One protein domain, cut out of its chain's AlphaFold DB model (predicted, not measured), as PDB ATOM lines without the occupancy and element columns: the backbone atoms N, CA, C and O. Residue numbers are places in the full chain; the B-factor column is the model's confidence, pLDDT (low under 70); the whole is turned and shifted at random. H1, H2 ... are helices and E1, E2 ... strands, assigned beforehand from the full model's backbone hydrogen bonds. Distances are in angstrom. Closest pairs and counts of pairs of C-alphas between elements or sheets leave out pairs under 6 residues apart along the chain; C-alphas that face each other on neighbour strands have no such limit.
ATOM      1  N   LYS A   2     153.957 207.283 145.361       55.94
ATOM      2  CA  LYS A   2     152.703 208.002 145.673       55.94
ATOM      3  C   LYS A   2     151.990 207.496 146.943       55.94
ATOM      4  O   LYS A   2     151.780 208.277 147.849       55.94
ATOM      5  N   GLN A   3     151.801 206.178 147.073       58.56
ATOM      6  CA  GLN A   3     151.207 205.568 148.274       58.56
ATOM      7  C   GLN A   3     151.936 205.927 149.582       58.56
ATOM      8  O   GLN A   3     151.291 206.215 150.573       58.56
ATOM      9  N   ALA A   4     153.273 205.943 149.586       57.62
ATOM     10  CA  ALA A   4     154.039 206.249 150.796       57.62
ATOM     11  C   ALA A   4     153.938 207.730 151.188       57.62
ATOM     12  O   ALA A   4     154.016 208.038 152.369       57.62
ATOM     13  N   VAL A   5     153.761 208.621 150.205       60.50
ATOM     14  CA  VAL A   5     153.500 210.048 150.441       60.50
ATOM     15  C   VAL A   5     152.095 210.224 151.016       60.50
ATOM     16  O   VAL A   5     151.962 210.847 152.065       60.50
ATOM     17  N   ASP A   6     151.095 209.590 150.400       64.12
ATOM     18  CA  ASP A   6     149.693 209.641 150.833       64.12
ATOM     19  C   ASP A   6     149.518 209.053 152.257       64.12
ATOM     20  O   ASP A   6     148.821 209.627 153.089       64.12
ATOM     21  N   ASP A   7     150.223 207.963 152.593       60.72
ATOM     22  CA  ASP A   7     150.201 207.355 153.936       60.72
ATOM     23  C   ASP A   7     150.931 208.223 154.992       60.72
ATOM     24  O   ASP A   7     150.609 208.161 156.179       60.72
ATOM     25  N   THR A   8     151.893 209.059 154.571       55.22
ATOM     26  CA  THR A   8     152.561 210.066 155.429       55.22
ATOM     27  C   THR A   8     151.801 211.390 155.567       55.22
ATOM     28  O   THR A   8     152.272 212.272 156.276       55.22
ATOM     29  N   GLU A   9     150.663 211.574 154.891       59.69
ATOM     30  CA  GLU A   9     149.800 212.768 155.019       59.69
ATOM     31  C   GLU A   9     148.722 212.633 156.099       59.69
ATOM     32  O   GLU A   9     147.899 213.532 156.272       59.69
ATOM     33  N   ALA A  10     148.714 211.539 156.862       60.97
ATOM     34  CA  ALA A  10     147.888 211.466 158.055       60.97
ATOM     35  C   ALA A  10     148.360 212.540 159.053       60.97
ATOM     36  O   ALA A  10     149.378 212.357 159.702       60.97
ATOM     37  N   GLU A  11     147.627 213.651 159.168       55.78
ATOM     38  CA  GLU A  11     147.877 214.741 160.134       55.78
ATOM     39  C   GLU A  11     147.475 214.371 161.575       55.78
ATOM     40  O   GLU A  11     147.852 215.053 162.526       55.78
ATOM     41  N   LYS A  12     146.697 213.294 161.761       56.56
ATOM     42  CA  LYS A  12     146.257 212.810 163.078       56.56
ATOM     43  C   LYS A  12     145.965 211.310 163.052       56.56
ATOM     44  O   LYS A  12     145.118 210.857 162.283       56.56
ATOM     45  N   LEU A  13     146.616 210.540 163.925       58.94
ATOM     46  CA  LEU A  13     146.219 209.162 164.224       58.94
ATOM     47  C   LEU A  13     145.243 209.187 165.407       58.94
ATOM     48  O   LEU A  13     145.345 210.061 166.268       58.94
ATOM     49  N   PRO A  14     144.320 208.217 165.514       57.62
ATOM     50  CA  PRO A  14     143.321 208.184 166.585       57.62
ATOM     51  C   PRO A  14     143.889 208.024 168.011       57.62
ATOM     52  O   PRO A  14     143.112 207.987 168.960       57.62
ATOM     53  N   PHE A  15     145.214 207.930 168.182       56.50
ATOM     54  CA  PHE A  15     145.865 207.604 169.455       56.50
ATOM     55  C   PHE A  15     146.931 208.618 169.926       56.50
ATOM     56  O   PHE A  15     147.606 208.332 170.912       56.50
ATOM     57  N   GLY A  16     147.089 209.786 169.285       59.38
ATOM     58  CA  GLY A  16     148.047 210.808 169.746       59.38
ATOM     59  C   GLY A  16     148.121 212.066 168.875       59.38
ATOM     60  O   GLY A  16     147.708 212.043 167.716       59.38
ATOM     61  N   GLU A  17     148.624 213.163 169.453       60.00
ATOM     62  CA  GLU A  17     148.861 214.441 168.752       60.00
ATOM     63  C   GLU A  17     150.206 214.466 168.018       60.00
ATOM     64  O   GLU A  17     150.286 215.015 166.924       60.00
ATOM     65  N   GLU A  18     151.234 213.821 168.572       64.44
ATOM     66  CA  GLU A  18     152.516 213.619 167.897       64.44
ATOM     67  C   GLU A  18     152.521 212.263 167.201       64.44
ATOM     68  O   GLU A  18     152.425 211.207 167.832       64.44
ATOM     69  N   ILE A  19     152.608 212.298 165.877       73.12
ATOM     70  CA  ILE A  19     152.630 211.107 165.041       73.12
ATOM     71  C   ILE A  19     153.783 211.212 164.048       73.12
ATOM     72  O   ILE A  19     154.005 212.256 163.450       73.12
ATOM     73  N   TYR A  20     154.501 210.106 163.870       81.75
ATOM     74  CA  TYR A  20     155.592 209.976 162.904       81.75
ATOM     75  C   TYR A  20     155.195 208.921 161.868       81.75
ATOM     76  O   TYR A  20     155.545 207.737 162.007       81.75
ATOM     77  N   PRO A  21     154.348 209.289 160.891       79.94
ATOM     78  CA  PRO A  21     153.775 208.323 159.976       79.94
ATOM     79  C   PRO A  21     154.879 207.705 159.117       79.94
ATOM     80  O   PRO A  21     155.736 208.390 158.569       79.94
ATOM     81  N   SER A  22     154.894 206.381 159.011       85.12
ATOM     82  CA  SER A  22     155.972 205.673 158.326       85.12
ATOM     83  C   SER A  22     155.497 204.349 157.744       85.12
ATOM     84  O   SER A  22     154.663 203.648 158.315       85.12
ATOM     85  N   VAL A  23     156.046 203.995 156.583       85.56
ATOM     86  CA  VAL A  23     155.761 202.733 155.899       85.56
ATOM     87  C   VAL A  23     156.948 201.793 156.063       85.56
ATOM     88  O   VAL A  23     158.078 202.117 155.691       85.56
ATOM     89  N   PHE A  24     156.678 200.601 156.596       89.31
ATOM     90  CA  PHE A  24     157.671 199.557 156.831       89.31
ATOM     91  C   PHE A  24     157.563 198.477 155.756       89.31
ATOM     92  O   PHE A  24     156.579 197.742 155.669       89.31
ATOM     93  N   HIS A  25     158.610 198.332 154.954       87.69
ATOM     94  CA  HIS A  25     158.738 197.293 153.945       87.69
ATOM     95  C   HIS A  25     159.729 196.229 154.411       87.69
ATOM     96  O   HIS A  25     160.837 196.537 154.853       87.69
ATOM     97  N   ARG A  26     159.370 194.952 154.262       93.88
ATOM     98  CA  ARG A  26     160.297 193.849 154.523       93.88
ATOM     99  C   ARG A  26     160.063 192.673 153.594       93.88
ATOM    100  O   ARG A  26     158.955 192.158 153.478       93.88
ATOM    101  N   ARG A  27     161.148 192.191 152.989       93.69
ATOM    102  CA  ARG A  27     161.178 190.898 152.295       93.69
ATOM    103  C   ARG A  27     161.422 189.771 153.300       93.69
ATOM    104  O   ARG A  27     162.085 189.974 154.316       93.69
ATOM    105  N   ASN A  28     160.937 188.562 153.012       93.81
ATOM    106  CA  ASN A  28     161.232 187.396 153.845       93.81
ATOM    107  C   ASN A  28     162.754 187.208 154.012       93.81
ATOM    108  O   ASN A  28     163.487 187.236 153.023       93.81
ATOM    109  N   ARG A  29     163.208 187.045 155.262       93.31
ATOM    110  CA  ARG A  29     164.628 186.998 155.672       93.31
ATOM    111  C   ARG A  29     165.482 188.207 155.241       93.31
ATOM    112  O   ARG A  29     166.702 188.114 155.252       93.31
ATOM    113  N   GLY A  30     164.863 189.331 154.883       93.94
ATOM    114  CA  GLY A  30     165.550 190.586 154.586       93.94
ATOM    115  C   GLY A  30     165.525 191.567 155.757       93.94
ATOM    116  O   GLY A  30     164.771 191.395 156.725       93.94
ATOM    117  N   SER A  31     166.334 192.615 155.624       95.06
ATOM    118  CA  SER A  31     166.292 193.797 156.484       95.06
ATOM    119  C   SER A  31     165.005 194.594 156.264       95.06
ATOM    120  O   SER A  31     164.364 194.496 155.212       95.06
ATOM    121  N   TRP A  32     164.629 195.385 157.267       95.19
ATOM    122  CA  TRP A  32     163.550 196.360 157.152       95.19
ATOM    123  C   TRP A  32     164.016 197.570 156.344       95.19
ATOM    124  O   TRP A  32     165.119 198.070 156.555       95.19
ATOM    125  N   LEU A  33     163.164 198.043 155.442       92.31
ATOM    126  CA  LEU A  33     163.277 199.342 154.794       92.31
ATOM    127  C   LEU A  33     162.108 200.194 155.274       92.31
ATOM    128  O   LEU A  33     160.961 199.769 155.171       92.31
ATOM    129  N   VAL A  34     162.393 201.387 155.781       90.38
ATOM    130  CA  VAL A  34     161.372 202.303 156.297       90.38
ATOM    131  C   VAL A  34     161.371 203.566 155.453       90.38
ATOM    132  O   VAL A  34     162.430 204.057 155.069       90.38
ATOM    133  N   THR A  35     160.187 204.074 155.125       88.19
ATOM    134  CA  THR A  35     160.003 205.355 154.433       88.19
ATOM    135  C   THR A  35     159.120 206.260 155.282       88.19
ATOM    136  O   THR A  35     158.089 205.818 155.775       88.19
ATOM    137  N   MET A  36     159.551 207.505 155.467       87.12
ATOM    138  CA  MET A  36     158.917 208.537 156.294       87.12
ATOM    139  C   MET A  36     159.358 209.909 155.767       87.12
ATOM    140  O   MET A  36     160.349 209.981 155.025       87.12
ATOM    141  N   ARG A  37     158.652 210.990 156.120       82.94
ATOM    142  CA  ARG A  37     159.094 212.345 155.772       82.94
ATOM    143  C   ARG A  37     160.424 212.657 156.453       82.94
ATOM    144  O   ARG A  37     160.738 212.165 157.535       82.94
ATOM    145  N   LEU A  38     161.239 213.476 155.797       87.50
ATOM    146  CA  LEU A  38     162.547 213.848 156.333       87.50
ATOM    147  C   LEU A  38     162.426 214.648 157.640       87.50
ATOM    148  O   LEU A  38     163.249 214.479 158.533       87.50
ATOM    149  N   GLU A  39     161.412 215.504 157.755       86.25
ATOM    150  CA  GLU A  39     161.174 216.329 158.946       86.25
ATOM    151  C   GLU A  39     160.955 215.487 160.210       86.25
ATOM    152  O   GLU A  39     161.590 215.746 161.232       86.25
ATOM    153  N   ASP A  40     160.184 214.408 160.092       87.31
ATOM    154  CA  ASP A  40     159.956 213.439 161.162       87.31
ATOM    155  C   ASP A  40     161.258 212.736 161.577       87.31
ATOM    156  O   ASP A  40     161.543 212.575 162.764       87.31
ATOM    157  N   TRP A  41     162.111 212.366 160.610       90.44
ATOM    158  CA  TRP A  41     163.426 211.781 160.909       90.44
ATOM    159  C   TRP A  41     164.318 212.746 161.682       90.44
ATOM    160  O   TRP A  41     165.006 212.342 162.619       90.44
ATOM    161  N   MET A  42     164.306 214.021 161.296       93.12
ATOM    162  CA  MET A  42     165.081 215.056 161.972       93.12
ATOM    163  C   MET A  42     164.576 215.300 163.396       93.12
ATOM    164  O   MET A  42     165.396 215.542 164.278       93.12
ATOM    165  N   ALA A  43     163.264 215.227 163.636       89.19
ATOM    166  CA  ALA A  43     162.694 215.321 164.979       89.19
ATOM    167  C   ALA A  43     163.177 214.166 165.870       89.19
ATOM    168  O   ALA A  43     163.764 214.415 166.921       89.19
ATOM    169  N   LEU A  44     163.054 212.917 165.402       90.44
ATOM    170  CA  LEU A  44     163.530 211.742 166.145       90.44
ATOM    171  C   LEU A  44     165.034 211.798 166.444       90.44
ATOM    172  O   LEU A  44     165.465 211.434 167.537       90.44
ATOM    173  N   TYR A  45     165.843 212.253 165.483       92.06
ATOM    174  CA  TYR A  45     167.289 212.366 165.671       92.06
ATOM    175  C   TYR A  45     167.657 213.405 166.740       92.06
ATOM    176  O   TYR A  45     168.529 213.145 167.565       92.06
ATOM    177  N   LYS A  46     166.971 214.557 166.755       90.81
ATOM    178  CA  LYS A  46     167.185 215.609 167.761       90.81
ATOM    179  C   LYS A  46     166.818 215.144 169.168       90.81
ATOM    180  O   LYS A  46     167.596 215.365 170.089       90.81
ATOM    181  N   GLU A  47     165.677 214.477 169.329       87.94
ATOM    182  CA  GLU A  47     165.264 213.932 170.631       87.94
ATOM    183  C   GLU A  47     166.263 212.886 171.145       87.94
ATOM    184  O   GLU A  47     166.637 212.881 172.320       87.94
ATOM    185  N   TRP A  48     166.767 212.030 170.252       90.44
ATOM    186  CA  TRP A  48     167.808 211.065 170.597       90.44
ATOM    187  C   TRP A  48     169.122 211.735 171.025       90.44
ATOM    188  O   TRP A  48     169.728 211.314 172.010       90.44
ATOM    189  N   GLU A  49     169.568 212.774 170.313       89.94
ATOM    190  CA  GLU A  49     170.767 213.545 170.667       89.94
ATOM    191  C   GLU A  49     170.607 214.229 172.034       89.94
ATOM    192  O   GLU A  49     171.482 214.096 172.891       89.94
ATOM    193  N   ALA A  50     169.456 214.862 172.284       87.69
ATOM    194  CA  ALA A  50     169.151 215.507 173.559       87.69
ATOM    195  C   ALA A  50     169.194 214.519 174.739       87.69
ATOM    196  O   ALA A  50     169.748 214.836 175.794       87.69
ATOM    197  N   GLY A  51     168.672 213.300 174.555       82.69
ATOM    198  CA  GLY A  51     168.762 212.235 175.558       82.69
ATOM    199  C   GLY A  51     170.203 211.825 175.884       82.69
ATOM    200  O   GLY A  51     170.529 211.561 177.039       82.69
ATOM    201  N   ARG A  52     171.102 211.830 174.893       80.62
ATOM    202  CA  ARG A  52     172.521 211.491 175.097       80.62
ATOM    203  C   ARG A  52     173.310 212.584 175.800       80.62
ATOM    204  O   ARG A  52     174.207 212.271 176.579       80.62
ATOM    205  N   ASP A  53     172.981 213.842 175.535       75.25
ATOM    206  CA  ASP A  53     173.577 214.971 176.244       75.25
ATOM    207  C   ASP A  53     173.212 214.946 177.736       75.25
ATOM    208  O   ASP A  53     174.045 215.293 178.574       75.25
ATOM    209  N   ILE A  54     172.006 214.481 178.081       73.62
ATOM    210  CA  ILE A  54     171.575 214.277 179.472       73.62
ATOM    211  C   ILE A  54     172.386 213.164 180.146       73.62
ATOM    212  O   ILE A  54     172.894 213.385 181.239       73.62
ATOM    213  N   ASP A  55     172.564 212.013 179.490       67.88
ATOM    214  CA  ASP A  55     173.348 210.885 180.031       67.88
ATOM    215  C   ASP A  55     174.847 211.205 180.197       67.88
ATOM    216  O   ASP A  55     175.565 210.516 180.924       67.88
ATOM    217  N   SER A  56     175.343 212.228 179.496       65.56
ATOM    218  CA  SER A  56     176.745 212.655 179.544       65.56
ATOM    219  C   SER A  56     177.080 213.655 180.663       65.56
ATOM    220  O   SER A  56     178.260 213.965 180.853       65.56
ATOM    221  N   ARG A  57     176.072 214.171 181.383       54.25
ATOM    222  CA  ARG A  57     176.210 215.143 182.483       54.25
ATOM    223  C   ARG A  57     176.080 214.488 183.852       54.25
ATOM    224  O   ARG A  57     176.775 214.981 184.769       54.25
TER     225      ARG A  57
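AT A GLANCE: This is residues 2 to 57 of the 57 residues of an uncharacterized protein of Clostridium sp. FS41 (UniProt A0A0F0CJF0). A two-stranded hairpin, E1 and E2, is followed after one residue by one long helix, H2, and residues 45 to 57, of which 45 to 55 belong to H2, stand free and stick out as an arm. The short helix H1 lies near the hairpin with its residues 3 to 7, and residues 8 to 21 make a wide loop from H1 back to E1. The printed part has 56 residues with two named helices and two named strands in the order H1, E1, E2, H2; the sheet, order E1 - E2, is antiparallel, and the class is mixed, helices and strands. The whole is loose, with a radius of gyration of the C-alphas of 14.4 A and spans of 43 by 32 by 20 A.

IN THESE COORDINATES: E1 is residues 22 to 26, 13.2 A long, and begins at C-alpha 22 (155.972, 205.673, 158.326). E2 is residues 32 to 36, 13.1 A long. H2 is residues 38 to 55, 26.2 A long, and ends at C-alpha 55 (173.348, 210.885, 180.031). H1 is residues 2 to 7, 8.7 A long, from C-alpha 2 (152.703, 208.002, 145.673).

HOW THE PARTS SIT: E1 and E2 form an antiparallel hairpin, their directions at 160 degrees, with N 25 and O 33 at 2.8 A and N 23 and O 35 at 2.9 A, within hydrogen-bond range. The closest C-alphas of H1 and E1 are those of Ala 4 and Val 23, 6.4 A apart. H2 is apart from E1 and from H1. In H1 and H2 every O i to N i+4 pair is within hydrogen-bond range.

THE WHOLE: The C-alphas of Lys 2 and Arg 57, the two farthest apart, are 44.3 A apart. Without residues 45 to 57 the body spans 34 by 21 by 21 A. The printed part has no cut. The link from H1 to E1 is long, with 14 residues; those from E1 to E2 and from E2 to H2 are tight. The model's confidence is low, with pLDDT under 70, at residues 2 to 18 and 55 to 57.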